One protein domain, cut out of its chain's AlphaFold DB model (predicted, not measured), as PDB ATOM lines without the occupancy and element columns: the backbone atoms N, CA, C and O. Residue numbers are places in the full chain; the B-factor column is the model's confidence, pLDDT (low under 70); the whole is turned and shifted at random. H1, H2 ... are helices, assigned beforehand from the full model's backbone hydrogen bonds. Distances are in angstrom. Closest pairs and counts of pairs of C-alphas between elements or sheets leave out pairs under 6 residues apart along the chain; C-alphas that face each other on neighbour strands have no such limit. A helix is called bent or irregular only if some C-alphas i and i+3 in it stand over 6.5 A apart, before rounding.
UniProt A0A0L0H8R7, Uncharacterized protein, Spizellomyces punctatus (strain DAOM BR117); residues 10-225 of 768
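AT A GLANCE: This is residues 10 to 225 of the 768 residues of an uncharacterized protein of Spizellomyces punctatus (strain DAOM BR117) (UniProt A0A0L0H8R7). Helices gather in two groups along an elongated body: H2, H4, H5 and H6 toward one end, and toward the other a bundle of H9, H10 and H11, up and down, each running against the one before it. H7 and H8 lie between the groups, H1 reaches out beyond H2 at one far end, and short H3 packs on H8. The printed part has 216 residues with eleven named helices, H1 to H11 in order, and no named strand: all helix. It is compact, with a radius of gyration of the C-alphas of 18.9 A, and spans 71 by 43 by 28 A.

HOW THE PARTS SIT: H1, residues 10 to 24, and H2, residues 28 to 38, form a helical hairpin, H1 touching with residues 19 to 23 alone; the closest C-alphas, of Ala 22 and Val 31, are 6.1 A apart. H4, residues 66 to 81, touches H2 with residues 71 to 78 alone, opposite ways at a shallow tilt of 9 degrees, closest at C-alphas 35 and 75, 6.5 A. H5, residues 86 to 92, touches H2 at C-alphas 92 and 36, the closest, 5.3 A. H6, residues 95 to 107, is about perpendicular to H4 at 74 degrees and touches it, closest at C-alphas 101 and 72, 5.3 A. H7, residues 119 to 134, forms a helical hairpin with H6, closest at C-alphas 119 and 106, 5.6 A. H8, residues 140 to 155, touches H7 at a steep tilt of 54 degrees, closest at C-alphas 145 and 124, 5.3 A. H3, residues 49 to 55, touches H8, closest at C-alphas 54 and 141, 6.9 A. H9, residues 159 to 175, is the hub: it touches H7, H8, H10, residues 179 to 195, and H11, residues 206 to 224. C-alphas 170 and 182, the closest of H9 and H10, are 4.2 A apart; those of H10 and H11, 179 and 216, 5.1 A. H1 and H11 are apart. Not every O i to N i+4 pair is within hydrogen-bond range in H1 (10 of 11), H6 (7 of 9) and H8 (10 of 12); in the other helices every pair is.

IN THESE COORDINATES: H1 begins at C-alpha 10 (415.019, -18.057, 47.557), and H11, 27.3 A long, ends at C-alpha 224 (362.631, 26.830, 41.626). H10 measures 24.5 A, H8 24.4 A and H9 24.2 A. H6 and H8 are only just irregular: C-alphas 96 and 99 are 6.7 A apart, and 141 and 144 6.8 A.

THE WHOLE: The two farthest C-alphas, of Leu 10 and Ser 225, are 71.4 A apart. The printed part has no cut. The link from H6 to H7 is long. Mean pLDDT of the printed part is 71.2; 79 residues are under 70, among them 10 to 23, 45 to 63 and 107 to 120.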
ATOM      1  N   LEU A  10     415.020 -17.617  48.966       34.78
ATOM      2  CA  LEU A  10     415.019 -18.057  47.557       34.78
ATOM      3  C   LEU A  10     413.923 -17.435  46.667       34.78
ATOM      4  O   LEU A  10     413.931 -17.640  45.454       34.78
ATOM      5  N   ARG A  11     412.983 -16.657  47.225       51.97
ATOM      6  CA  ARG A  11     411.970 -15.925  46.436       51.97
ATOM      7  C   ARG A  11     412.204 -14.422  46.364       51.97
ATOM      8  O   ARG A  11     411.867 -13.853  45.335       51.97
ATOM      9  N   LEU A  12     412.799 -13.791  47.378       47.72
ATOM     10  CA  LEU A  12     412.997 -12.336  47.398       47.72
ATOM     11  C   LEU A  12     413.953 -11.851  46.296       47.72
ATOM     12  O   LEU A  12     413.665 -10.842  45.666       47.72
ATOM     13  N   GLU A  13     415.011 -12.601  45.973       47.50
ATOM     14  CA  GLU A  13     415.919 -12.262  44.863       47.50
ATOM     15  C   GLU A  13     415.259 -12.437  43.486       47.50
ATOM     16  O   GLU A  13     415.381 -11.572  42.622       47.50
ATOM     17  N   SER A  14     414.484 -13.511  43.284       52.62
ATOM     18  CA  SER A  14     413.719 -13.704  42.041       52.62
ATOM     19  C   SER A  14     412.595 -12.675  41.889       52.62
ATOM     20  O   SER A  14     412.285 -12.278  40.765       52.62
ATOM     21  N   ILE A  15     411.976 -12.270  42.998       56.81
ATOM     22  CA  ILE A  15     410.954 -11.225  43.065       56.81
ATOM     23  C   ILE A  15     411.580  -9.864  42.756       56.81
ATOM     24  O   ILE A  15     411.079  -9.156  41.887       56.81
ATOM     25  N   SER A  16     412.707  -9.538  43.391       60.84
ATOM     26  CA  SER A  16     413.468  -8.313  43.148       60.84
ATOM     27  C   SER A  16     413.929  -8.225  41.693       60.84
ATOM     28  O   SER A  16     413.711  -7.203  41.056       60.84
ATOM     29  N   ALA A  17     414.447  -9.311  41.109       59.81
ATOM     30  CA  ALA A  17     414.880  -9.337  39.713       59.81
ATOM     31  C   ALA A  17     413.717  -9.164  38.716       59.81
ATOM     32  O   ALA A  17     413.846  -8.412  37.748       59.81
ATOM     33  N   LYS A  18     412.565  -9.814  38.948       61.53
ATOM     34  CA  LYS A  18     411.365  -9.659  38.101       61.53
ATOM     35  C   LYS A  18     410.769  -8.259  38.206       61.53
ATOM     36  O   LYS A  18     410.435  -7.674  37.180       61.53
ATOM     37  N   LEU A  19     410.683  -7.717  39.419       65.69
ATOM     38  CA  LEU A  19     410.200  -6.364  39.666       65.69
ATOM     39  C   LEU A  19     411.143  -5.322  39.056       65.69
ATOM     40  O   LEU A  19     410.688  -4.408  38.377       65.69
ATOM     41  N   HIS A  20     412.455  -5.497  39.220       69.69
ATOM     42  CA  HIS A  20     413.444  -4.589  38.651       69.69
ATOM     43  C   HIS A  20     413.400  -4.599  37.120       69.69
ATOM     44  O   HIS A  20     413.408  -3.536  36.509       69.69
ATOM     45  N   THR A  21     413.247  -5.776  36.504       65.69
ATOM     46  CA  THR A  21     413.100  -5.907  35.045       65.69
ATOM     47  C   THR A  21     411.788  -5.284  34.546       65.69
ATOM     48  O   THR A  21     411.790  -4.585  33.535       65.69
ATOM     49  N   ALA A  22     410.669  -5.485  35.253       64.69
ATOM     50  CA  ALA A  22     409.369  -4.915  34.888       64.69
ATOM     51  C   ALA A  22     409.340  -3.381  35.018       64.69
ATOM     52  O   ALA A  22     408.846  -2.700  34.118       64.69
ATOM     53  N   LEU A  23     409.926  -2.834  36.091       68.75
ATOM     54  CA  LEU A  23     410.066  -1.390  36.303       68.75
ATOM     55  C   LEU A  23     411.034  -0.757  35.289       68.75
ATOM     56  O   LEU A  23     410.724   0.290  34.726       68.75
ATOM     57  N   GLN A  24     412.168  -1.405  34.987       71.75
ATOM     58  CA  GLN A  24     413.122  -0.923  33.976       71.75
ATOM     59  C   GLN A  24     412.524  -0.903  32.565       71.75
ATOM     60  O   GLN A  24     412.757   0.044  31.814       71.75
ATOM     61  N   ASN A  25     411.721  -1.909  32.216       69.44
ATOM     62  CA  ASN A  25     411.065  -1.992  30.910       69.44
ATOM     63  C   ASN A  25     409.773  -1.159  30.823       69.44
ATOM     64  O   ASN A  25     409.153  -1.136  29.761       69.44
ATOM     65  N   LYS A  26     409.359  -0.489  31.913       67.38
ATOM     66  CA  LYS A  26     408.071   0.224  32.040       67.38
ATOM     67  C   LYS A  26     406.865  -0.632  31.626       67.38
ATOM     68  O   LYS A  26     405.879  -0.124  31.091       67.38
ATOM     69  N   ASP A  27     406.937  -1.938  31.871       79.69
ATOM     70  CA  ASP A  27     405.897  -2.893  31.490       79.69
ATOM     71  C   ASP A  27     404.761  -2.884  32.527       79.69
ATOM     72  O   ASP A  27     404.681  -3.726  33.425       79.69
ATOM     73  N   ARG A  28     403.905  -1.858  32.428       78.62
ATOM     74  CA  ARG A  28     402.816  -1.547  33.373       78.62
ATOM     75  C   ARG A  28     401.887  -2.745  33.661       78.62
ATOM     76  O   ARG A  28     401.626  -2.988  34.840       78.62
ATOM     77  N   PRO A  29     401.451  -3.559  32.674       82.44
ATOM     78  CA  PRO A  29     400.680  -4.782  32.932       82.44
ATOM     79  C   PRO A  29     401.407  -5.811  33.807       82.44
ATOM     80  O   PRO A  29     400.796  -6.403  34.699       82.44
ATOM     81  N   SER A  30     402.710  -6.011  33.593       78.12
ATOM     82  CA  SER A  30     403.509  -6.942  34.399       78.12
ATOM     83  C   SER A  30     403.672  -6.456  35.838       78.12
ATOM     84  O   SER A  30     403.615  -7.265  36.765       78.12
ATOM     85  N   VAL A  31     403.804  -5.140  36.047       80.62
ATOM     86  CA  VAL A  31     403.842  -4.535  37.389       80.62
ATOM     87  C   VAL A  31     402.505  -4.706  38.113       80.62
ATOM     88  O   VAL A  31     402.491  -5.134  39.264       80.62
ATOM     89  N   ILE A  32     401.383  -4.450  37.433       82.50
ATOM     90  CA  ILE A  32     400.028  -4.641  37.977       82.50
ATOM     91  C   ILE A  32     399.794  -6.111  38.354       82.50
ATOM     92  O   ILE A  32     399.378  -6.413  39.473       82.50
ATOM     93  N   SER A  33     400.131  -7.050  37.463       81.94
ATOM     94  CA  SER A  33     400.006  -8.485  37.744       81.94
ATOM     95  C   SER A  33     400.877  -8.923  38.922       81.94
ATOM     96  O   SER A  33     400.480  -9.807  39.686       81.94
ATOM     97  N   PHE A  34     402.067  -8.339  39.066       81.38
ATOM     98  CA  PHE A  34     402.957  -8.622  40.182       81.38
ATOM     99  C   PHE A  34     402.395  -8.070  41.499       81.38
ATOM    100  O   PHE A  34     402.330  -8.813  42.481       81.38
ATOM    101  N   LEU A  35     401.914  -6.825  41.505       81.00
ATOM    102  CA  LEU A  35     401.283  -6.193  42.662       81.00
ATOM    103  C   LEU A  35     400.076  -7.009  43.145       81.00
ATOM    104  O   LEU A  35     400.012  -7.340  44.324       81.00
ATOM    105  N   ALA A  36     399.197  -7.455  42.242       82.75
ATOM    106  CA  ALA A  36     398.075  -8.335  42.587       82.75
ATOM    107  C   ALA A  36     398.535  -9.651  43.241       82.75
ATOM    108  O   ALA A  36     397.920 -10.137  44.193       82.75
ATOM    109  N   SER A  37     399.643 -10.232  42.766       80.69
ATOM    110  CA  SER A  37     400.177 -11.489  43.305       80.69
ATOM    111  C   SER A  37     400.718 -11.369  44.736       80.69
ATOM    112  O   SER A  37     400.684 -12.354  45.473       80.69
ATOM    113  N   LEU A  38     401.165 -10.176  45.156       78.69
ATOM    114  CA  LEU A  38     401.665  -9.937  46.517       78.69
ATOM    115  C   LEU A  38     400.573 -10.106  47.576       78.69
ATOM    116  O   LEU A  38     400.857 -10.563  48.681       78.69
ATOM    117  N   PHE A  39     399.330  -9.781  47.221       81.25
ATOM    118  CA  PHE A  39     398.182  -9.841  48.123       81.25
ATOM    119  C   PHE A  39     397.425 -11.173  48.054       81.25
ATOM    120  O   PHE A  39     396.523 -11.417  48.859       81.25
ATOM    121  N   GLN A  40     397.808 -12.081  47.148       76.69
ATOM    122  CA  GLN A  40     397.209 -13.412  47.079       76.69
ATOM    123  C   GLN A  40     397.478 -14.191  48.375       76.69
ATOM    124  O   GLN A  40     398.623 -14.488  48.723       76.69
ATOM    125  N   ASN A  41     396.400 -14.603  49.047       69.00
ATOM    126  CA  ASN A  41     396.402 -15.348  50.315       69.00
ATOM    127  C   ASN A  41     396.799 -14.538  51.567       69.00
ATOM    128  O   ASN A  41     397.123 -15.141  52.593       69.00
ATOM    129  N   LEU A  42     396.764 -13.203  51.518       74.88
ATOM    130  CA  LEU A  42     396.820 -12.361  52.716       74.88
ATOM    131  C   LEU A  42     395.402 -11.946  53.108       74.88
ATOM    132  O   LEU A  42     394.733 -11.236  52.362       74.88
ATOM    133  N   GLY A  43     394.932 -12.389  54.275       74.38
ATOM    134  CA  GLY A  43     393.718 -11.828  54.869       74.38
ATOM    135  C   GLY A  43     394.067 -10.510  55.542       74.38
ATOM    136  O   GLY A  43     394.994 -10.497  56.342       74.38
ATOM    137  N   PHE A  44     393.371  -9.422  55.225       75.62
ATOM    138  CA  PHE A  44     393.467  -8.168  55.975       75.62
ATOM    139  C   PHE A  44     392.243  -8.051  56.888       75.62
ATOM    140  O   PHE A  44     391.157  -8.483  56.488       75.62
ATOM    141  N   PRO A  45     392.404  -7.536  58.116       69.25
ATOM    142  CA  PRO A  45     391.272  -7.298  58.997       69.25
ATOM    143  C   PRO A  45     390.290  -6.333  58.322       69.25
ATOM    144  O   PRO A  45     390.687  -5.356  57.696       69.25
ATOM    145  N   ASN A  46     389.002  -6.655  58.429       60.19
ATOM    146  CA  ASN A  46     387.894  -5.859  57.887       60.19
ATOM    147  C   ASN A  46     387.504  -4.704  58.828       60.19
ATOM    148  O   ASN A  46     386.487  -4.053  58.598       60.19
ATOM    149  N   ASP A  47     388.260  -4.516  59.913       54.09
ATOM    150  CA  ASP A  47     387.976  -3.504  60.920       54.09
ATOM    151  C   ASP A  47     388.099  -2.109  60.314       54.09
ATOM    152  O   ASP A  47     388.780  -1.898  59.313       54.09
ATOM    153  N   ASP A  48     387.389  -1.170  60.925       57.03
ATOM    154  CA  ASP A  48     387.061   0.155  60.411       57.03
ATOM    155  C   ASP A  48     388.303   1.073  60.349       57.03
ATOM    156  O   ASP A  48     388.370   2.106  61.004       57.03
ATOM    157  N   VAL A  49     389.343   0.715  59.588       54.72
ATOM    158  CA  VAL A  49     390.566   1.522  59.369       54.72
ATOM    159  C   VAL A  49     390.206   2.893  58.791       54.72
ATOM    160  O   VAL A  49     390.898   3.882  59.027       54.72
ATOM    161  N   PHE A  50     389.065   2.963  58.104       55.25
ATOM    162  CA  PHE A  50     388.405   4.190  57.685       55.25
ATOM    163  C   PHE A  50     388.143   5.149  58.849       55.25
ATOM    164  O   PHE A  50     388.339   6.350  58.690       55.25
ATOM    165  N   SER A  51     387.795   4.636  60.032       52.56
ATOM    166  CA  SER A  51     387.622   5.451  61.235       52.56
ATOM    167  C   SER A  51     388.936   6.062  61.732       52.56
ATOM    168  O   SER A  51     388.985   7.228  62.113       52.56
ATOM    169  N   VAL A  52     390.037   5.319  61.630       51.12
ATOM    170  CA  VAL A  52     391.369   5.786  62.035       51.12
ATOM    171  C   VAL A  52     391.900   6.851  61.070       51.12
ATOM    172  O   VAL A  52     392.465   7.853  61.506       51.12
ATOM    173  N   LEU A  53     391.687   6.662  59.764       52.56
ATOM    174  CA  LEU A  53     392.100   7.610  58.726       52.56
ATOM    175  C   LEU A  53     391.263   8.894  58.696       52.56
ATOM    176  O   LEU A  53     391.796   9.944  58.346       52.56
ATOM    177  N   ALA A  54     389.980   8.812  59.050       47.59
ATOM    178  CA  ALA A  54     389.060   9.942  58.974       47.59
ATOM    179  C   ALA A  54     388.987  10.782  60.264       47.59
ATOM    180  O   ALA A  54     388.604  11.948  60.194       47.59
ATOM    181  N   PHE A  55     389.311  10.230  61.445       46.62
ATOM    182  CA  PHE A  55     388.900  10.855  62.718       46.62
ATOM    183  C   PHE A  55     390.023  11.379  63.614       46.62
ATOM    184  O   PHE A  55     389.716  12.019  64.615       46.62
ATOM    185  N   GLY A  56     391.308  11.147  63.311       44.62
ATOM    186  CA  GLY A  56     392.415  11.638  64.156       44.62
ATOM    187  C   GLY A  56     392.370  11.155  65.618       44.62
ATOM    188  O   GLY A  56     393.166  11.601  66.450       44.62
ATOM    189  N   GLU A  57     391.449  10.248  65.949       41.03
ATOM    190  CA  GLU A  57     391.419   9.535  67.214       41.03
ATOM    191  C   GLU A  57     392.673   8.660  67.296       41.03
ATOM    192  O   GLU A  57     393.207   8.219  66.275       41.03
ATOM    193  N   LYS A  58     393.182   8.432  68.516       39.00
ATOM    194  CA  LYS A  58     394.328   7.535  68.715       39.00
ATOM    195  C   LYS A  58     394.035   6.233  67.969       39.00
ATOM    196  O   LYS A  58     393.009   5.631  68.286       39.00
ATOM    197  N   PRO A  59     394.896   5.798  67.030       46.06
ATOM    198  CA  PRO A  59     394.658   4.563  66.309       46.06
ATOM    199  C   PRO A  59     394.462   3.468  67.353       46.06
ATOM    200  O   PRO A  59     395.366   3.189  68.143       46.06
ATOM    201  N   THR A  60     393.282   2.853  67.392       45.72
ATOM    202  CA  THR A  60     393.187   1.465  67.830       45.72
ATOM    203  C   THR A  60     394.047   0.719  66.831       45.72
ATOM    204  O   THR A  60     393.630   0.473  65.703       45.72
ATOM    205  N   VAL A  61     395.319   0.536  67.192       50.03
ATOM    206  CA  VAL A  61     396.346  -0.036  66.328       50.03
ATOM    207  C   VAL A  61     395.855  -1.421  65.942       50.03
ATOM    208  O   VAL A  61     395.918  -2.357  66.734       50.03
ATOM    209  N   VAL A  62     395.299  -1.537  64.740       58.00
ATOM    210  CA  VAL A  62     395.043  -2.836  64.141       58.00
ATOM    211  C   VAL A  62     396.422  -3.366  63.772       58.00
ATOM    212  O   VAL A  62     397.010  -2.938  62.779       58.00
ATOM    213  N   GLU A  63     396.980  -4.205  64.643       64.75
ATOM    214  CA  GLU A  63     398.319  -4.765  64.475       64.75
ATOM    215  C   GLU A  63     398.359  -5.623  63.205       64.75
ATOM    216  O   GLU A  63     397.747  -6.690  63.119       64.75
ATOM    217  N   LEU A  64     399.083  -5.138  62.194       75.88
ATOM    218  CA  LEU A  64     399.475  -5.956  61.058       75.88
ATOM    219  C   LEU A  64     400.518  -6.974  61.529       75.88
ATOM    220  O   LEU A  64     401.416  -6.656  62.302       75.88
ATOM    221  N   THR A  65     400.440  -8.200  61.022       79.94
ATOM    222  CA  THR A  65     401.550  -9.153  61.145       79.94
ATOM    223  C   THR A  65     402.777  -8.616  60.406       79.94
ATOM    224  O   THR A  65     402.628  -7.991  59.354       79.94
ATOM    225  N   ASP A  66     403.987  -8.958  60.861       76.12
ATOM    226  CA  ASP A  66     405.251  -8.563  60.206       76.12
ATOM    227  C   ASP A  66     405.244  -8.825  58.690       76.12
ATOM    228  O   ASP A  66     405.783  -8.064  57.890       76.12
ATOM    229  N   ARG A  67     404.589  -9.914  58.261       75.62
ATOM    230  CA  ARG A  67     404.456 -10.264  56.843       75.62
ATOM    231  C   ARG A  67     403.531  -9.312  56.082       75.62
ATOM    232  O   ARG A  67     403.832  -8.993  54.936       75.62
ATOM    233  N   GLN A  68     402.403  -8.913  56.667       80.19
ATOM    234  CA  GLN A  68     401.498  -7.937  56.056       80.19
ATOM    235  C   GLN A  68     402.167  -6.565  55.990       80.19
ATOM    236  O   GLN A  68     402.112  -5.936  54.940       80.19
ATOM    237  N   ASP A  69     402.848  -6.153  57.059       79.19
ATOM    238  CA  ASP A  69     403.522  -4.857  57.137       79.19
ATOM    239  C   ASP A  69     404.616  -4.708  56.067       79.19
ATOM    240  O   ASP A  69     404.620  -3.751  55.288       79.19
ATOM    241  N   VAL A  70     405.480  -5.720  55.924       77.31
ATOM    242  CA  VAL A  70     406.515  -5.743  54.878       77.31
ATOM    243  C   VAL A  70     405.900  -5.703  53.475       77.31
ATOM    244  O   VAL A  70     406.399  -4.997  52.601       77.31
ATOM    245  N   ILE A  71     404.813  -6.440  53.233       80.06
ATOM    246  CA  ILE A  71     404.164  -6.478  51.913       80.06
ATOM    247  C   ILE A  71     403.477  -5.150  51.589       80.06
ATOM    248  O   ILE A  71     403.562  -4.697  50.449       80.06
ATOM    249  N   VAL A  72     402.858  -4.503  52.577       83.31
ATOM    250  CA  VAL A  72     402.258  -3.169  52.448       83.31
ATOM    251  C   VAL A  72     403.321  -2.130  52.078       83.31
ATOM    252  O   VAL A  72     403.126  -1.388  51.116       83.31
ATOM    253  N   HIS A  73     404.476  -2.126  52.751       80.81
ATOM    254  CA  HIS A  73     405.576  -1.208  52.433       80.81
ATOM    255  C   HIS A  73     406.179  -1.466  51.043       80.81
ATOM    256  O   HIS A  73     406.461  -0.525  50.301       80.81
ATOM    257  N   ILE A  74     406.334  -2.736  50.646       79.94
ATOM    258  CA  ILE A  74     406.791  -3.097  49.294       79.94
ATOM    259  C   ILE A  74     405.775  -2.634  48.241       79.94
ATOM    260  O   ILE A  74     406.161  -2.059  47.228       79.94
ATOM    261  N   ALA A  75     404.481  -2.858  48.471       84.00
ATOM    262  CA  ALA A  75     403.416  -2.449  47.562       84.00
ATOM    263  C   ALA A  75     403.340  -0.923  47.404       84.00
ATOM    264  O   ALA A  75     403.201  -0.440  46.281       84.00
ATOM    265  N   ALA A  76     403.491  -0.174  48.501       83.50
ATOM    266  CA  ALA A  76     403.560   1.286  48.492       83.50
ATOM    267  C   ALA A  76     404.739   1.793  47.644       83.50
ATOM    268  O   ALA A  76     404.565   2.671  46.799       83.50
ATOM    269  N   GLN A  77     405.917   1.182  47.789       80.88
ATOM    270  CA  GLN A  77     407.086   1.538  46.984       80.88
ATOM    271  C   GLN A  77     406.878   1.229  45.492       80.88
ATOM    272  O   GLN A  77     407.184   2.062  44.643       80.88
ATOM    273  N   ILE A  78     406.305   0.066  45.160       80.88
ATOM    274  CA  ILE A  78     405.991  -0.310  43.769       80.88
ATOM    275  C   ILE A  78     404.991   0.665  43.148       80.88
ATOM    276  O   ILE A  78     405.152   1.045  41.991       80.88
ATOM    277  N   TYR A  79     403.967   1.064  43.906       82.06
ATOM    278  CA  TYR A  79     402.962   2.027  43.465       82.06
ATOM    279  C   TYR A  79     403.596   3.365  43.060       82.06
ATOM    280  O   TYR A  79     403.298   3.871  41.974       82.06
ATOM    281  N   LEU A  80     404.509   3.890  43.888       76.75
ATOM    282  CA  LEU A  80     405.254   5.120  43.601       76.75
ATOM    283  C   LEU A  80     406.187   4.960  42.397       76.75
ATOM    284  O   LEU A  80     406.116   5.751  41.457       76.75
ATOM    285  N   ASP A  81     407.024   3.920  42.390       75.88
ATOM    286  CA  ASP A  81     408.050   3.725  41.356       75.88
ATOM    287  C   ASP A  81     407.451   3.458  39.969       75.88
ATOM    288  O   ASP A  81     408.047   3.797  38.944       75.88
ATOM    289  N   ALA A  82     406.264   2.851  39.921       75.50
ATOM    290  CA  ALA A  82     405.550   2.574  38.682       75.50
ATOM    291  C   ALA A  82     404.618   3.711  38.230       75.50
ATOM    292  O   ALA A  82     404.060   3.619  37.134       75.50
ATOM    293  N   GLY A  83     404.436   4.762  39.040       73.62
ATOM    294  CA  GLY A  83     403.533   5.874  38.729       73.62
ATOM    295  C   GLY A  83     402.092   5.413  38.491       73.62
ATOM    296  O   GLY A  83     401.432   5.875  37.554       73.62
ATOM    297  N   LEU A  84     401.621   4.449  39.291       77.38
ATOM    298  CA  LEU A  84     400.252   3.950  39.187       77.38
ATOM    299  C   LEU A  84     399.261   5.017  39.666       77.38
ATOM    300  O   LEU A  84     399.576   5.869  40.498       77.38
ATOM    301  N   THR A  85     398.051   4.973  39.118       77.50
ATOM    302  CA  THR A  85     396.925   5.803  39.551       77.50
ATOM    303  C   THR A  85     396.175   5.131  40.699       77.50
ATOM    304  O   THR A  85     396.180   3.905  40.829       77.50
ATOM    305  N   LEU A  86     395.445   5.923  41.491       80.94
ATOM    306  CA  LEU A  86     394.595   5.394  42.563       80.94
ATOM    307  C   LEU A  86     393.582   4.360  42.040       80.94
ATOM    308  O   LEU A  86     393.367   3.336  42.674       80.94
ATOM    309  N   GLN A  87     393.021   4.581  40.848       80.19
ATOM    310  CA  GLN A  87     392.076   3.648  40.231       80.19
ATOM    311  C   GLN A  87     392.721   2.310  39.849       80.19
ATOM    312  O   GLN A  87     392.105   1.254  39.969       80.19
ATOM    313  N   GLU A  88     393.967   2.329  39.377       82.94
ATOM    314  CA  GLU A  88     394.700   1.090  39.117       82.94
ATOM    315  C   GLU A  88     395.007   0.357  40.415       82.94
ATOM    316  O   GLU A  88     394.891  -0.864  40.442       82.94
ATOM    317  N   LEU A  89     395.325   1.072  41.498       83.44
ATOM    318  CA  LEU A  89     395.481   0.463  42.817       83.44
ATOM    319  C   LEU A  89     394.170  -0.200  43.272       83.44
ATOM    320  O   LEU A  89     394.181  -1.389  43.582       83.44
ATOM    321  N   GLU A  90     393.044   0.519  43.206       83.56
ATOM    322  CA  GLU A  90     391.694   0.022  43.533       83.56
ATOM    323  C   GLU A  90     391.328  -1.260  42.770       83.56
ATOM    324  O   GLU A  90     390.719  -2.168  43.332       83.56
ATOM    325  N   ASN A  91     391.740  -1.366  41.506       84.06
ATOM    326  CA  ASN A  91     391.467  -2.534  40.665       84.06
ATOM    327  C   ASN A  91     392.445  -3.702  40.876       84.06
ATOM    328  O   ASN A  91     392.190  -4.805  40.391       84.06
ATOM    329  N   THR A  92     393.581  -3.468  41.536       83.69
ATOM    330  CA  THR A  92     394.698  -4.426  41.598       83.69
ATOM    331  C   THR A  92     394.831  -5.096  42.958       83.69
ATOM    332  O   THR A  92     395.191  -6.274  43.025       83.69
ATOM    333  N   VAL A  93     394.570  -4.367  44.044       85.38
ATOM    334  CA  VAL A  93     394.734  -4.872  45.413       85.38
ATOM    335  C   VAL A  93     393.380  -5.034  46.116       85.38
ATOM    336  O   VAL A  93     392.426  -4.337  45.774       85.38
ATOM    337  N   PRO A  94     393.262  -5.938  47.109       84.25
ATOM    338  CA  PRO A  94     392.051  -6.044  47.920       84.25
ATOM    339  C   PRO A  94     391.708  -4.703  48.574       84.25
ATOM    340  O   PRO A  94     392.599  -4.030  49.095       84.25
ATOM    341  N   SER A  95     390.424  -4.337  48.602       80.81
ATOM    342  CA  SER A  95     389.973  -3.046  49.138       80.81
ATOM    343  C   SER A  95     390.411  -2.821  50.588       80.81
ATOM    344  O   SER A  95     390.786  -1.710  50.946       80.81
ATOM    345  N   GLN A  96     390.470  -3.885  51.395       81.69
ATOM    346  CA  GLN A  96     390.932  -3.838  52.786       81.69
ATOM    347  C   GLN A  96     392.411  -3.454  52.927       81.69
ATOM    348  O   GLN A  96     392.817  -2.949  53.967       81.69
ATOM    349  N   ALA A  97     393.236  -3.711  51.907       82.62
ATOM    350  CA  ALA A  97     394.667  -3.423  51.940       82.62
ATOM    351  C   ALA A  97     394.988  -1.975  51.529       82.62
ATOM    352  O   ALA A  97     396.045  -1.460  51.893       82.62
ATOM    353  N   ILE A  98     394.087  -1.310  50.797       84.31
ATOM    354  CA  ILE A  98     394.305   0.041  50.253       84.31
ATOM    355  C   ILE A  98     394.584   1.069  51.360       84.31
ATOM    356  O   ILE A  98     395.600   1.756  51.246       84.31
ATOM    357  N   PRO A  99     393.801   1.153  52.459       80.12
ATOM    358  CA  PRO A  99     394.096   2.070  53.564       80.12
ATOM    359  C   PRO A  99     395.516   1.925  54.120       80.12
ATOM    360  O   PRO A  99     396.193   2.920  54.364       80.12
ATOM    361  N   TYR A 100     395.993   0.687  54.273       81.81
ATOM    362  CA  TYR A 100     397.326   0.400  54.801       81.81
ATOM    363  C   TYR A 100     398.434   0.787  53.822       81.81
ATOM    364  O   TYR A 100     399.448   1.341  54.238       81.81
ATOM    365  N   ILE A 101     398.233   0.551  52.522       83.12
ATOM    366  CA  ILE A 101     399.167   0.995  51.478       83.12
ATOM    367  C   ILE A 101     399.254   2.522  51.482       83.12
ATOM    368  O   ILE A 101     400.355   3.064  51.472       83.12
ATOM    369  N   LEU A 102     398.117   3.218  51.562       81.44
ATOM    370  CA  LEU A 102     398.078   4.679  51.611       81.44
ATOM    371  C   LEU A 102     398.718   5.245  52.893       81.44
ATOM    372  O   LEU A 102     399.424   6.249  52.828       81.44
ATOM    373  N   LEU A 103     398.552   4.580  54.041       75.69
ATOM    374  CA  LEU A 103     399.250   4.920  55.289       75.69
ATOM    375  C   LEU A 103     400.768   4.734  55.175       75.69
ATOM    376  O   LEU A 103     401.526   5.601  55.605       75.69
ATOM    377  N   ALA A 104     401.223   3.647  54.550       77.62
ATOM    378  CA  ALA A 104     402.646   3.392  54.327       77.62
ATOM    379  C   ALA A 104     403.294   4.370  53.327       77.62
ATOM    380  O   ALA A 104     404.520   4.516  53.296       77.62
ATOM    381  N   LEU A 105     402.494   5.069  52.513       74.31
ATOM    382  CA  LEU A 105     402.969   6.193  51.702       74.31
ATOM    383  C   LEU A 105     403.220   7.450  52.547       74.31
ATOM    384  O   LEU A 105     404.117   8.215  52.210       74.31
ATOM    385  N   ILE A 106     402.478   7.663  53.644       70.12
ATOM    386  CA  ILE A 106     402.727   8.784  54.572       70.12
ATOM    387  C   ILE A 106     404.060   8.588  55.302       70.12
ATOM    388  O   ILE A 106     404.805   9.546  55.494       70.12
ATOM    389  N   THR A 107     404.372   7.355  55.708       63.16
ATOM    390  CA  THR A 107     405.589   7.041  56.476       63.16
ATOM    391  C   THR A 107     406.857   7.010  55.618       63.16
ATOM    392  O   THR A 107     407.959   7.166  56.144       63.16
ATOM    393  N   ASN A 108     406.731   6.848  54.297       58.75
ATOM    394  CA  ASN A 108     407.846   6.932  53.359       58.75
ATOM    395  C   ASN A 108     408.101   8.391  52.936       58.75
ATOM    396  O   ASN A 108     407.704   8.826  51.861       58.75
ATOM    397  N   GLU A 109     408.845   9.137  53.760       50.88
ATOM    398  CA  GLU A 109     409.227  10.555  53.564       50.88
ATOM    399  C   GLU A 109     410.098  10.846  52.314       50.88
ATOM    400  O   GLU A 109     410.612  11.956  52.131       50.88
ATOM    401  N   ARG A 110     410.293   9.878  51.409       45.94
ATOM    402  CA  ARG A 110     411.047  10.086  50.167       45.94
ATOM    403  C   ARG A 110     410.187  10.806  49.131       45.94
ATOM    404  O   ARG A 110     409.526  10.178  48.319       45.94
ATOM    405  N   ALA A 111     410.271  12.136  49.169       43.91
ATOM    406  CA  ALA A 111     410.074  13.082  48.069       43.91
ATOM    407  C   ALA A 111     409.127  12.607  46.952       43.91
ATOM    408  O   ALA A 111     409.554  12.308  45.833       43.91
ATOM    409  N   VAL A 112     407.826  12.615  47.243       48.59
ATOM    410  CA  VAL A 112     406.810  12.606  46.195       48.59
ATOM    411  C   VAL A 112     406.932  13.933  45.435       48.59
ATOM    412  O   VAL A 112     406.525  14.986  45.916       48.59
ATOM    413  N   THR A 113     407.585  13.893  44.276       42.84
ATOM    414  CA  THR A 113     407.797  15.063  43.406       42.84
ATOM    415  C   THR A 113     406.570  15.390  42.555       42.84
ATOM    416  O   THR A 113     406.457  16.507  42.057       42.84
ATOM    417  N   ASP A 114     405.643  14.438  42.429       52.81
ATOM    418  CA  ASP A 114     404.383  14.585  41.711       52.81
ATOM    419  C   ASP A 114     403.245  14.913  42.689       52.81
ATOM    420  O   ASP A 114     402.874  14.113  43.549       52.81
ATOM    421  N   THR A 115     402.667  16.108  42.566       55.03
ATOM    422  CA  THR A 115     401.577  16.578  43.434       55.03
ATOM    423  C   THR A 115     400.351  15.655  43.443       55.03
ATOM    424  O   THR A 115     399.580  15.691  44.401       55.03
ATOM    425  N   THR A 116     400.175  14.800  42.427       57.81
ATOM    426  CA  THR A 116     399.054  13.846  42.349       57.81
ATOM    427  C   THR A 116     399.226  12.607  43.225       57.81
ATOM    428  O   THR A 116     398.236  11.964  43.577       57.81
ATOM    429  N   HIS A 117     400.461  12.313  43.643       63.03
ATOM    430  CA  HIS A 117     400.810  11.178  44.500       63.03
ATOM    431  C   HIS A 117     400.960  11.578  45.969       63.03
ATOM    432  O   HIS A 117     401.445  10.788  46.778       63.03
ATOM    433  N   ASN A 118     400.553  12.802  46.332       67.06
ATOM    434  CA  ASN A 118     400.554  13.246  47.720       67.06
ATOM    435  C   ASN A 118     399.680  12.292  48.566       67.06
ATOM    436  O   ASN A 118     398.485  12.153  48.278       67.06
ATOM    437  N   PRO A 119     400.233  11.664  49.620       67.19
ATOM    438  CA  PRO A 119     399.519  10.654  50.399       67.19
ATOM    439  C   PRO A 119     398.198  11.154  51.002       67.19
ATOM    440  O   PRO A 119     397.197  10.443  50.962       67.19
ATOM    441  N   PHE A 120     398.145  12.401  51.484       68.50
ATOM    442  CA  PHE A 120     396.932  12.986  52.073       68.50
ATOM    443  C   PHE A 120     395.827  13.218  51.037       68.50
ATOM    444  O   PHE A 120     394.636  13.075  51.331       68.50
ATOM    445  N   ILE A 121     396.225  13.537  49.807       72.81
ATOM    446  CA  ILE A 121     395.312  13.732  48.681       72.81
ATOM    447  C   ILE A 121     394.784  12.380  48.219       72.81
ATOM    448  O   ILE A 121     393.577  12.225  48.072       72.81
ATOM    449  N   LEU A 122     395.653  11.378  48.067       75.94
ATOM    450  CA  LEU A 122     395.250  10.018  47.706       75.94
ATOM    451  C   LEU A 122     394.271   9.418  48.725       75.94
ATOM    452  O   LEU A 122     393.268   8.833  48.322       75.94
ATOM    453  N   ILE A 123     394.508   9.623  50.024       75.44
ATOM    454  CA  ILE A 123     393.592   9.199  51.097       75.44
ATOM    455  C   ILE A 123     392.242   9.898  50.968       75.44
ATOM    456  O   ILE A 123     391.206   9.240  50.963       75.44
ATOM    457  N   SER A 124     392.239  11.221  50.814       75.31
ATOM    458  CA  SER A 124     390.994  11.991  50.731       75.31
ATOM    459  C   SER A 124     390.176  11.625  49.487       75.31
ATOM    460  O   SER A 124     388.957  11.492  49.568       75.31
ATOM    461  N   ARG A 125     390.838  11.375  48.350       81.75
ATOM    462  CA  ARG A 125     390.201  10.888  47.115       81.75
ATOM    463  C   ARG A 125     389.613   9.488  47.279       81.75
ATOM    464  O   ARG A 125     388.477   9.253  46.872       81.75
ATOM    465  N   TYR A 126     390.360   8.571  47.893       82.06
ATOM    466  CA  TYR A 126     389.904   7.204  48.151       82.06
ATOM    467  C   TYR A 126     388.670   7.170  49.061       82.06
ATOM    468  O   TYR A 126     387.707   6.455  48.775       82.06
ATOM    469  N   LEU A 127     388.659   7.992  50.118       74.25
ATOM    470  CA  LEU A 127     387.513   8.130  51.019       74.25
ATOM    471  C   LEU A 127     386.265   8.585  50.263       74.25
ATOM    472  O   LEU A 127     385.241   7.908  50.322       74.25
ATOM    473  N   ILE A 128     386.372   9.675  49.496       75.25
ATOM    474  CA  ILE A 128     385.254  10.212  48.710       75.25
ATOM    475  C   ILE A 128     384.714   9.174  47.726       75.25
ATOM    476  O   ILE A 128     383.512   8.913  47.715       75.25
ATOM    477  N   ARG A 129     385.591   8.526  46.951       78.94
ATOM    478  CA  ARG A 129     385.191   7.486  45.993       78.94
ATOM    479  C   ARG A 129     384.478   6.324  46.660       78.94
ATOM    480  O   ARG A 129     383.491   5.844  46.112       78.94
ATOM    481  N   THR A 130     384.959   5.890  47.824       75.56
ATOM    482  CA  THR A 130     384.337   4.795  48.573       75.56
ATOM    483  C   THR A 130     382.882   5.141  48.876       75.56
ATOM    484  O   THR A 130     382.005   4.380  48.496       75.56
ATOM    485  N   ILE A 131     382.612   6.330  49.427       69.81
ATOM    486  CA  ILE A 131     381.256   6.788  49.784       69.81
ATOM    487  C   ILE A 131     380.351   6.912  48.557       69.81
ATOM    488  O   ILE A 131     379.217   6.428  48.572       69.81
ATOM    489  N   THR A 132     380.856   7.530  47.487       71.94
ATOM    490  CA  THR A 132     380.129   7.692  46.222       71.94
ATOM    491  C   THR A 132     379.786   6.336  45.594       71.94
ATOM    492  O   THR A 132     378.712   6.176  45.024       71.94
ATOM    493  N   GLN A 133     380.670   5.337  45.701       72.25
ATOM    494  CA  GLN A 133     380.448   3.998  45.146       72.25
ATOM    495  C   GLN A 133     379.552   3.122  46.028       72.25
ATOM    496  O   GLN A 133     378.804   2.298  45.499       72.25
ATOM    497  N   THR A 134     379.609   3.273  47.355       64.50
ATOM    498  CA  THR A 134     378.816   2.462  48.291       64.50
ATOM    499  C   THR A 134     377.409   3.004  48.533       64.50
ATOM    500  O   THR A 134     376.630   2.318  49.193       64.50
ATOM    501  N   ASN A 135     377.056   4.184  47.998       57.91
ATOM    502  CA  ASN A 135     375.784   4.881  48.271       57.91
ATOM    503  C   ASN A 135     375.473   4.966  49.777       57.91
ATOM    504  O   ASN A 135     374.324   4.884  50.208       57.91
ATOM    505  N   THR A 136     376.518   5.065  50.591       59.22
ATOM    506  CA  THR A 136     376.394   5.226  52.040       59.22
ATOM    507  C   THR A 136     376.054   6.672  52.350       59.22
ATOM    508  O   THR A 136     376.589   7.569  51.697       59.22
ATOM    509  N   GLU A 137     375.191   6.900  53.345       56.03
ATOM    510  CA  GLU A 137     374.854   8.258  53.773       56.03
ATOM    511  C   GLU A 137     376.135   9.051  54.076       56.03
ATOM    512  O   GLU A 137     377.054   8.523  54.721       56.03
ATOM    513  N   PRO A 138     376.233  10.298  53.588       58.91
ATOM    514  CA  PRO A 138     377.365  11.149  53.898       58.91
ATOM    515  C   PRO A 138     377.454  11.345  55.407       58.91
ATOM    516  O   PRO A 138     376.513  11.787  56.057       58.91
ATOM    517  N   ASN A 139     378.603  10.996  55.970       60.62
ATOM    518  CA  ASN A 139     378.895  11.245  57.370       60.62
ATOM    519  C   ASN A 139     379.539  12.637  57.482       60.62
ATOM    520  O   ASN A 139     380.480  12.928  56.736       60.62
ATOM    521  N   ASP A 140     379.089  13.469  58.430       59.75
ATOM    522  CA  ASP A 140     379.636  14.814  58.721       59.75
ATOM    523  C   ASP A 140     381.170  14.820  58.841       59.75
ATOM    524  O   ASP A 140     381.860  15.812  58.620       59.75
ATOM    525  N   ARG A 141     381.742  13.663  59.150       60.22
ATOM    526  CA  ARG A 141     383.171  13.461  59.338       60.22
ATOM    527  C   ARG A 141     384.003  13.428  58.042       60.22
ATOM    528  O   ARG A 141     385.223  13.372  58.120       60.22
ATOM    529  N   ILE A 142     383.385  13.486  56.858       66.81
ATOM    530  CA  ILE A 142     384.071  13.602  55.547       66.81
ATOM    531  C   ILE A 142     384.248  15.065  55.113       66.81
ATOM    532  O   ILE A 142     385.060  15.369  54.232       66.81
ATOM    533  N   ILE A 143     383.561  15.996  55.783       66.75
ATOM    534  CA  ILE A 143     383.666  17.441  55.547       66.75
ATOM    535  C   ILE A 143     385.135  17.927  55.561       66.75
ATOM    536  O   ILE A 143     385.524  18.635  54.631       66.75
ATOM    537  N   PRO A 144     386.015  17.501  56.492       64.38
ATOM    538  CA  PRO A 144     387.423  17.911  56.477       64.38
ATOM    539  C   PRO A 144     388.182  17.474  55.214       64.38
ATOM    540  O   PRO A 144     388.979  18.240  54.674       64.38
ATOM    541  N   HIS A 145     387.908  16.271  54.699       69.94
ATOM    542  CA  HIS A 145     388.553  15.740  53.493       69.94
ATOM    543  C   HIS A 145     388.071  16.445  52.225       69.94
ATOM    544  O   HIS A 145     388.871  16.745  51.339       69.94
ATOM    545  N   THR A 146     386.778  16.763  52.150       72.81
ATOM    546  CA  THR A 146     386.229  17.535  51.026       72.81
ATOM    547  C   THR A 146     386.784  18.958  51.016       72.81
ATOM    548  O   THR A 146     387.177  19.441  49.957       72.81
ATOM    549  N   ASN A 147     386.925  19.601  52.179       73.19
ATOM    550  CA  ASN A 147     387.551  20.918  52.299       73.19
ATOM    551  C   ASN A 147     389.038  20.892  51.923       73.19
ATOM    552  O   ASN A 147     389.494  21.778  51.204       73.19
ATOM    553  N   LEU A 148     389.781  19.854  52.324       71.00
ATOM    554  CA  LEU A 148     391.179  19.676  51.924       71.00
ATOM    555  C   LEU A 148     391.325  19.560  50.398       71.00
ATOM    556  O   LEU A 148     392.173  20.228  49.807       71.00
ATOM    557  N   LEU A 149     390.486  18.746  49.751       74.31
ATOM    558  CA  LEU A 149     390.514  18.600  48.295       74.31
ATOM    559  C   LEU A 149     390.060  19.867  47.563       74.31
ATOM    560  O   LEU A 149     390.607  20.153  46.503       74.31
ATOM    561  N   LYS A 150     389.113  20.637  48.117       78.38
ATOM    562  CA  LYS A 150     388.711  21.949  47.574       78.38
ATOM    563  C   LYS A 150     389.886  22.930  47.582       78.38
ATOM    564  O   LYS A 150     390.202  23.490  46.538       78.38
ATOM    565  N   THR A 151     390.587  23.054  48.710       74.31
ATOM    566  CA  THR A 151     391.789  23.900  48.821       74.31
ATOM    567  C   THR A 151     392.857  23.481  47.814       74.31
ATOM    568  O   THR A 151     393.376  24.312  47.074       74.31
ATOM    569  N   PHE A 152     393.140  22.179  47.712       71.31
ATOM    570  CA  PHE A 152     394.134  21.683  46.762       71.31
ATOM    571  C   PHE A 152     393.720  21.886  45.295       71.31
ATOM    572  O   PHE A 152     394.549  22.209  44.444       71.31
ATOM    573  N   LEU A 153     392.433  21.728  44.981       76.94
ATOM    574  CA  LEU A 153     391.889  21.984  43.651       76.94
ATOM    575  C   LEU A 153     392.041  23.458  43.242       76.94
ATOM    576  O   LEU A 153     392.282  23.741  42.068       76.94
ATOM    577  N   ASP A 154     391.910  24.391  44.185       74.88
ATOM    578  CA  ASP A 154     392.061  25.831  43.939       74.88
ATOM    579  C   ASP A 154     393.522  26.259  43.743       74.88
ATOM    580  O   ASP A 154     393.791  27.222  43.023       74.88
ATOM    581  N   GLU A 155     394.470  25.511  44.306       72.31
ATOM    582  CA  GLU A 155     395.910  25.752  44.156       72.31
ATOM    583  C   GLU A 155     396.525  25.050  42.932       72.31
ATOM    584  O   GLU A 155     397.566  25.478  42.418       72.31
ATOM    585  N   SER A 156     395.896  23.976  42.442       70.62
ATOM    586  CA  SER A 156     396.427  23.175  41.339       70.62
ATOM    587  C   SER A 156     396.368  23.910  39.997       70.62
ATOM    588  O   SER A 156     395.364  24.515  39.625       70.62
ATOM    589  N   ARG A 157     397.460  23.811  39.229       72.31
ATOM    590  CA  ARG A 157     397.561  24.304  37.841       72.31
ATOM    591  C   ARG A 157     397.526  23.184  36.803       72.31
ATOM    592  O   ARG A 157     397.537  23.466  35.608       72.31
ATOM    593  N   ASP A 158     397.516  21.931  37.247       70.69
ATOM    594  CA  ASP A 158     397.492  20.772  36.365       70.69
ATOM    595  C   ASP A 158     396.046  20.476  35.948       70.69
ATOM    596  O   ASP A 158     395.203  20.099  36.765       70.69
ATOM    597  N   THR A 159     395.753  20.639  34.657       70.12
ATOM    598  CA  THR A 159     394.424  20.407  34.072       70.12
ATOM    599  C   THR A 159     393.910  18.988  34.309       70.12
ATOM    600  O   THR A 159     392.709  18.789  34.475       70.12
ATOM    601  N   THR A 160     394.802  18.003  34.385       69.00
ATOM    602  CA  THR A 160     394.466  16.602  34.662       69.00
ATOM    603  C   THR A 160     393.987  16.432  36.098       69.00
ATOM    604  O   THR A 160     392.971  15.787  36.357       69.00
ATOM    605  N   VAL A 161     394.696  17.058  37.036       71.50
ATOM    606  CA  VAL A 161     394.352  17.063  38.462       71.50
ATOM    607  C   VAL A 161     393.032  17.777  38.688       71.50
ATOM    608  O   VAL A 161     392.167  17.264  39.397       71.50
ATOM    609  N   ILE A 162     392.851  18.923  38.027       76.81
ATOM    610  CA  ILE A 162     391.610  19.693  38.064       76.81
ATOM    611  C   ILE A 162     390.446  18.854  37.516       76.81
ATOM    612  O   ILE A 162     389.407  18.792  38.171       76.81
ATOM    613  N   CYS A 163     390.622  18.166  36.378       77.31
ATOM    614  CA  CYS A 163     389.623  17.268  35.773       77.31
ATOM    615  C   CYS A 163     389.171  16.186  36.766       77.31
ATOM    616  O   CYS A 163     387.983  16.063  37.069       77.31
ATOM    617  N   GLN A 164     390.123  15.433  37.318       75.88
ATOM    618  CA  GLN A 164     389.828  14.290  38.183       75.88
ATOM    619  C   GLN A 164     389.211  14.696  39.527       75.88
ATOM    620  O   GLN A 164     388.194  14.134  39.927       75.88
ATOM    621  N   LEU A 165     389.798  15.675  40.219       79.44
ATOM    622  CA  LEU A 165     389.322  16.098  41.538       79.44
ATOM    623  C   LEU A 165     387.970  16.799  41.464       79.44
ATOM    624  O   LEU A 165     387.109  16.554  42.307       79.44
ATOM    625  N   SER A 166     387.755  17.635  40.445       84.19
ATOM    626  CA  SER A 166     386.459  18.292  40.255       84.19
ATOM    627  C   SER A 166     385.368  17.276  39.906       84.19
ATOM    628  O   SER A 166     384.230  17.431  40.338       84.19
ATOM    629  N   SER A 167     385.698  16.201  39.179       85.94
ATOM    630  CA  SER A 167     384.755  15.103  38.942       85.94
ATOM    631  C   SER A 167     384.396  14.374  40.236       85.94
ATOM    632  O   SER A 167     383.222  14.132  40.485       85.94
ATOM    633  N   GLU A 168     385.383  14.033  41.068       84.56
ATOM    634  CA  GLU A 168     385.168  13.301  42.327       84.56
ATOM    635  C   GLU A 168     384.370  14.128  43.347       84.56
ATOM    636  O   GLU A 168     383.414  13.626  43.936       84.56
ATOM    637  N   LEU A 169     384.700  15.414  43.503       85.44
ATOM    638  CA  LEU A 169     383.935  16.344  44.342       85.44
ATOM    639  C   LEU A 169     382.528  16.590  43.787       85.44
ATOM    640  O   LEU A 169     381.571  16.671  44.551       85.44
ATOM    641  N   GLY A 170     382.394  16.682  42.464       85.94
ATOM    642  CA  GLY A 170     381.110  16.853  41.796       85.94
ATOM    643  C   GLY A 170     380.169  15.666  42.003       85.94
ATOM    644  O   GLY A 170     378.999  15.867  42.325       85.94
ATOM    645  N   GLU A 171     380.676  14.438  41.872       85.38
ATOM    646  CA  GLU A 171     379.907  13.218  42.150       85.38
ATOM    647  C   GLU A 171     379.547  13.095  43.635       85.38
ATOM    648  O   GLU A 171     378.420  12.730  43.961       85.38
ATOM    649  N   TYR A 172     380.452  13.466  44.542       84.31
ATOM    650  CA  TYR A 172     380.145  13.521  45.970       84.31
ATOM    651  C   TYR A 172     379.023  14.516  46.287       84.31
ATOM    652  O   TYR A 172     378.021  14.127  46.880       84.31
ATOM    653  N   CYS A 173     379.142  15.772  45.839       82.00
ATOM    654  CA  CYS A 173     378.110  16.797  46.023       82.00
ATOM    655  C   CYS A 173     376.761  16.375  45.412       82.00
ATOM    656  O   CYS A 173     375.706  16.737  45.928       82.00
ATOM    657  N   PHE A 174     376.784  15.594  44.326       81.44
ATOM    658  CA  PHE A 174     375.580  15.019  43.728       81.44
ATOM    659  C   PHE A 174     374.916  13.991  44.654       81.44
ATOM    660  O   PHE A 174     373.700  14.021  44.813       81.44
ATOM    661  N   CYS A 175     375.697  13.101  45.276       78.81
ATOM    662  CA  CYS A 175     375.198  12.079  46.200       78.81
ATOM    663  C   CYS A 175     374.605  12.654  47.493       78.81
ATOM    664  O   CYS A 175     373.754  12.008  48.098       78.81
ATOM    665  N   ILE A 176     375.047  13.839  47.920       80.19
ATOM    666  CA  ILE A 176     374.572  14.506  49.145       80.19
ATOM    667  C   ILE A 176     373.488  15.565  48.877       80.19
ATOM    668  O   ILE A 176     373.211  16.398  49.734       80.19
ATOM    669  N   ASP A 177     372.899  15.563  47.678       80.56
ATOM    670  CA  ASP A 177     371.858  16.500  47.230       80.56
ATOM    671  C   ASP A 177     372.263  17.997  47.205       80.56
ATOM    672  O   ASP A 177     371.414  18.886  47.048       80.56
ATOM    673  N   GLU A 178     373.562  18.309  47.248       83.00
ATOM    674  CA  GLU A 178     374.116  19.657  47.054       83.00
ATOM    675  C   GLU A 178     374.256  19.992  45.558       83.00
ATOM    676  O   GLU A 178     375.333  20.286  45.031       83.00
ATOM    677  N   PHE A 179     373.138  19.955  44.833       79.19
ATOM    678  CA  PHE A 179     373.128  20.027  43.365       79.19
ATOM    679  C   PHE A 179     373.768  21.297  42.772       79.19
ATOM    680  O   PHE A 179     374.244  21.259  41.636       79.19
ATOM    681  N   GLY A 180     373.782  22.414  43.510       79.75
ATOM    682  CA  GLY A 180     374.443  23.656  43.087       79.75
ATOM    683  C   GLY A 180     375.967  23.521  43.049       79.75
ATOM    684  O   GLY A 180     376.595  23.831  42.036       79.75
ATOM    685  N   GLU A 181     376.545  22.977  44.119       82.31
ATOM    686  CA  GLU A 181     377.978  22.687  44.221       82.31
ATOM    687  C   GLU A 181     378.390  21.550  43.284       82.31
ATOM    688  O   GLU A 181     379.389  21.665  42.570       82.31
ATOM    689  N   ALA A 182     377.564  20.505  43.178       83.31
ATOM    690  CA  ALA A 182     377.766  19.413  42.230       83.31
ATOM    691  C   ALA A 182     377.890  19.940  40.796       83.31
ATOM    692  O   ALA A 182     378.856  19.645  40.094       83.31
ATOM    693  N   ARG A 183     376.957  20.802  40.372       85.38
ATOM    694  CA  ARG A 183     376.987  21.429  39.046       85.38
ATOM    695  C   ARG A 183     378.249  22.269  38.838       85.38
ATOM    696  O   ARG A 183     378.819  22.225  37.747       85.38
ATOM    697  N   ARG A 184     378.683  23.020  39.854       87.31
ATOM    698  CA  ARG A 184     379.888  23.860  39.799       87.31
ATOM    699  C   ARG A 184     381.147  23.023  39.569       87.31
ATOM    700  O   ARG A 184     381.901  23.305  38.638       87.31
ATOM    701  N   PHE A 185     381.358  21.980  40.371       86.81
ATOM    702  CA  PHE A 185     382.537  21.120  40.248       86.81
ATOM    703  C   PHE A 185     382.512  20.276  38.970       86.81
ATOM    704  O   PHE A 185     383.508  20.235  38.250       86.81
ATOM    705  N   LEU A 186     381.372  19.683  38.604       85.75
ATOM    706  CA  LEU A 186     381.257  18.928  37.351       85.75
ATOM    707  C   LEU A 186     381.492  19.819  36.116       85.75
ATOM    708  O   LEU A 186     382.125  19.379  35.159       85.75
ATOM    709  N   GLY A 187     381.044  21.080  36.149       84.12
ATOM    710  CA  GLY A 187     381.331  22.066  35.100       84.12
ATOM    711  C   GLY A 187     382.827  22.356  34.970       84.12
ATOM    712  O   GLY A 187     383.380  22.262  33.878       84.12
ATOM    713  N   ARG A 188     383.512  22.585  36.097       85.00
ATOM    714  CA  ARG A 188     384.973  22.773  36.133       85.00
ATOM    715  C   ARG A 188     385.731  21.548  35.605       85.00
ATOM    716  O   ARG A 188     386.738  21.707  34.917       85.00
ATOM    717  N   ALA A 189     385.239  20.337  35.882       84.06
ATOM    718  CA  ALA A 189     385.793  19.100  35.329       84.06
ATOM    719  C   ALA A 189     385.652  19.049  33.798       84.06
ATOM    720  O   ALA A 189     386.608  18.712  33.100       84.06
ATOM    721  N   LEU A 190     384.480  19.421  33.274       83.25
ATOM    722  CA  LEU A 190     384.187  19.441  31.840       83.25
ATOM    723  C   LEU A 190     385.028  20.489  31.086       83.25
ATOM    724  O   LEU A 190     385.531  20.204  29.996       83.25
ATOM    725  N   ASP A 191     385.245  21.663  31.680       82.31
ATOM    726  CA  ASP A 191     386.089  22.724  31.113       82.31
ATOM    727  C   ASP A 191     387.574  22.316  31.069       82.31
ATOM    728  O   ASP A 191     388.275  22.532  30.073       82.31
ATOM    729  N   ALA A 192     388.056  21.651  32.125       77.38
ATOM    730  CA  ALA A 192     389.406  21.087  32.174       77.38
ATOM    731  C   ALA A 192     389.590  19.924  31.178       77.38
ATOM    732  O   ALA A 192     390.653  19.773  30.570       77.38
ATOM    733  N   PHE A 193     388.538  19.135  30.943       71.25
ATOM    734  CA  PHE A 193     388.528  18.088  29.921       71.25
ATOM    735  C   PHE A 193     388.674  18.669  28.504       71.25
ATOM    736  O   PHE A 193     389.401  18.123  27.682       71.25
ATOM    737  N   GLY A 194     388.024  19.801  28.208       64.50
ATOM    738  CA  GLY A 194     388.074  20.446  26.888       64.50
ATOM    739  C   GLY A 194     389.414  21.101  26.525       64.50
ATOM    740  O   GLY A 194     389.644  21.394  25.352       64.50
ATOM    741  N   SER A 195     390.292  21.331  27.503       59.81
ATOM    742  CA  SER A 195     391.575  22.034  27.337       59.81
ATOM    743  C   SER A 195     392.803  21.115  27.293       59.81
ATOM    744  O   SER A 195     393.896  21.582  26.970       59.81
ATOM    745  N   SER A 196     392.644  19.815  27.559       55.88
ATOM    746  CA  SER A 196     393.739  18.839  27.555       55.88
ATOM    747  C   SER A 196     393.705  17.960  26.295       55.88
ATOM    748  O   SER A 196     392.705  17.321  25.985       55.88
ATOM    749  N   ASN A 197     394.816  17.913  25.546       48.56
ATOM    750  CA  ASN A 197     394.996  16.976  24.420       48.56
ATOM    751  C   ASN A 197     395.400  15.560  24.885       48.56
ATOM    752  O   ASN A 197     395.451  14.640  24.070       48.56
ATOM    753  N   ASP A 198     395.680  15.374  26.179       49.03
ATOM    754  CA  ASP A 198     396.176  14.118  26.738       49.03
ATOM    755  C   ASP A 198     395.042  13.277  27.338       49.03
ATOM    756  O   ASP A 198     394.765  13.287  28.537       49.03
ATOM    757  N   SER A 199     394.424  12.449  26.492       46.06
ATOM    758  CA  SER A 199     393.432  11.433  26.881       46.06
ATOM    759  C   SER A 199     393.992  10.302  27.761       46.06
ATOM    760  O   SER A 199     393.276   9.358  28.078       46.06
ATOM    761  N   LEU A 200     395.285  10.338  28.101       44.78
ATOM    762  CA  LEU A 200     395.985   9.273  28.821       44.78
ATOM    763  C   LEU A 200     395.782   9.323  30.339       44.78
ATOM    764  O   LEU A 200     396.053   8.320  30.997       44.78
ATOM    765  N   PHE A 201     395.297  10.441  30.893       44.12
ATOM    766  CA  PHE A 201     395.245  10.611  32.345       44.12
ATOM    767  C   PHE A 201     393.890  11.015  32.940       44.12
ATOM    768  O   PHE A 201     393.731  10.827  34.139       44.12
ATOM    769  N   CYS A 202     392.880  11.489  32.198       52.19
ATOM    770  CA  CYS A 202     391.534  11.658  32.783       52.19
ATOM    771  C   CYS A 202     390.693  10.392  32.510       52.19
ATOM    772  O   CYS A 202     390.257  10.155  31.389       52.19
ATOM    773  N   THR A 203     390.477   9.556  33.535       58.59
ATOM    774  CA  THR A 203     389.658   8.324  33.452       58.59
ATOM    775  C   THR A 203     388.148   8.592  33.489       58.59
ATOM    776  O   THR A 203     387.340   7.663  33.554       58.59
ATOM    777  N   VAL A 204     387.763   9.869  33.460       66.38
ATOM    778  CA  VAL A 204     386.388  10.346  33.590       66.38
ATOM    779  C   VAL A 204     385.722  10.380  32.214       66.38
ATOM    780  O   VAL A 204     386.208  11.032  31.291       66.38
ATOM    781  N   ASP A 205     384.589   9.689  32.074       75.25
ATOM    782  CA  ASP A 205     383.789   9.729  30.849       75.25
ATOM    783  C   ASP A 205     383.082  11.087  30.721       75.25
ATOM    784  O   ASP A 205     382.228  11.449  31.533       75.25
ATOM    785  N   ARG A 206     383.406  11.829  29.658       80.38
ATOM    786  CA  ARG A 206     382.771  13.109  29.332       80.38
ATOM    787  C   ARG A 206     381.246  13.006  29.289       80.38
ATOM    788  O   ARG A 206     380.564  13.900  29.785       80.38
ATOM    789  N   LYS A 207     380.703  11.921  28.729       80.75
ATOM    790  CA  LYS A 207     379.251  11.733  28.632       80.75
ATOM    791  C   LYS A 207     378.613  11.620  30.017       80.75
ATOM    792  O   LYS A 207     377.553  12.192  30.253       80.75
ATOM    793  N   ARG A 208     379.288  10.941  30.948       82.88
ATOM    794  CA  ARG A 208     378.856  10.824  32.346       82.88
ATOM    795  C   ARG A 208     378.821  12.187  33.043       82.88
ATOM    796  O   ARG A 208     377.833  12.479  33.709       82.88
ATOM    797  N   LEU A 209     379.832  13.038  32.842       81.94
ATOM    798  CA  LEU A 209     379.834  14.411  33.372       81.94
ATOM    799  C   LEU A 209     378.659  15.232  32.830       81.94
ATOM    800  O   LEU A 209     377.933  15.866  33.594       81.94
ATOM    801  N   GLU A 210     378.443  15.197  31.514       84.69
ATOM    802  CA  GLU A 210     377.354  15.927  30.855       84.69
ATOM    803  C   GLU A 210     375.969  15.459  31.335       84.69
ATOM    804  O   GLU A 210     375.071  16.282  31.541       84.69
ATOM    805  N   ASP A 211     375.785  14.154  31.548       84.69
ATOM    806  CA  ASP A 211     374.535  13.587  32.055       84.69
ATOM    807  C   ASP A 211     374.292  13.955  33.535       84.69
ATOM    808  O   ASP A 211     373.166  14.313  33.891       84.69
ATOM    809  N   LEU A 212     375.331  13.974  34.383       81.94
ATOM    810  CA  LEU A 212     375.228  14.422  35.780       81.94
ATOM    811  C   LEU A 212     374.905  15.920  35.888       81.94
ATOM    812  O   LEU A 212     373.999  16.298  36.632       81.94
ATOM    813  N   ILE A 213     375.564  16.774  35.095       86.06
ATOM    814  CA  ILE A 213     375.273  18.220  35.028       86.06
ATOM    815  C   ILE A 213     373.817  18.457  34.613       86.06
ATOM    816  O   ILE A 213     373.129  19.314  35.184       86.06
ATOM    817  N   ARG A 214     373.320  17.690  33.635       86.12
ATOM    818  CA  ARG A 214     371.917  17.747  33.203       86.12
ATOM    819  C   ARG A 214     370.973  17.321  34.328       86.12
ATOM    820  O   ARG A 214     369.960  17.985  34.545       86.12
ATOM    821  N   GLY A 215     371.334  16.272  35.068       81.75
ATOM    822  CA  GLY A 215     370.646  15.832  36.280       81.75
ATOM    823  C   GLY A 215     370.507  16.959  37.306       81.75
ATOM    824  O   GLY A 215     369.378  17.330  37.635       81.75
ATOM    825  N   CYS A 216     371.624  17.573  37.719       82.31
ATOM    826  CA  CYS A 216     371.640  18.709  38.654       82.31
ATOM    827  C   CYS A 216     370.742  19.854  38.180       82.31
ATOM    828  O   CYS A 216     369.936  20.380  38.946       82.31
ATOM    829  N   THR A 217     370.867  20.228  36.904       80.94
ATOM    830  CA  THR A 217     370.129  21.357  36.321       80.94
ATOM    831  C   THR A 217     368.621  21.108  36.367       80.94
ATOM    832  O   THR A 217     367.878  21.970  36.827       80.94
ATOM    833  N   SER A 218     368.174  19.895  36.026       78.19
ATOM    834  CA  SER A 218     366.751  19.535  36.071       78.19
ATOM    835  C   SER A 218     366.148  19.568  37.483       78.19
ATOM    836  O   SER A 218     364.978  19.917  37.649       78.19
ATOM    837  N   VAL A 219     366.928  19.220  38.515       76.06
ATOM    838  CA  VAL A 219     366.473  19.224  39.916       76.06
ATOM    839  C   VAL A 219     366.403  20.648  40.465       76.06
ATOM    840  O   VAL A 219     365.427  20.999  41.130       76.06
ATOM    841  N   ILE A 220     367.400  21.480  40.150       76.56
ATOM    842  CA  ILE A 220     367.426  22.901  40.522       76.56
ATOM    843  C   ILE A 220     366.230  23.630  39.897       76.56
ATOM    844  O   ILE A 220     365.493  24.313  40.605       76.56
ATOM    845  N   GLU A 221     365.976  23.426  38.603       75.50
ATOM    846  CA  GLU A 221     364.836  24.029  37.900       75.50
ATOM    847  C   GLU A 221     363.491  23.587  38.495       75.50
ATOM    848  O   GLU A 221     362.609  24.421  38.703       75.50
ATOM    849  N   ARG A 222     363.345  22.305  38.867       69.88
ATOM    850  CA  ARG A 222     362.133  21.811  39.544       69.88
ATOM    851  C   ARG A 222     361.914  22.445  40.917       69.88
ATOM    852  O   ARG A 222     360.783  22.826  41.210       69.88
ATOM    853  N   LYS A 223     362.967  22.590  41.734       65.94
ATOM    854  CA  LYS A 223     362.893  23.250  43.053       65.94
ATOM    855  C   LYS A 223     362.510  24.730  42.939       65.94
ATOM    856  O   LYS A 223     361.748  25.209  43.769       65.94
ATOM    857  N   ILE A 224     362.977  25.424  41.901       59.56
ATOM    858  CA  ILE A 224     362.631  26.830  41.626       59.56
ATOM    859  C   ILE A 224     361.188  26.965  41.101       59.56
ATOM    860  O   ILE A 224     360.527  27.967  41.351       59.56
ATOM    861  N   SER A 225     360.676  25.950  40.399       46.31
ATOM    862  CA  SER A 225     359.324  25.955  39.820       46.31
ATOM    863  C   SER A 225     358.186  25.531  40.768       46.31
ATOM    864  O   SER A 225     357.028  25.548  40.353       46.31
TER     865      SER A 225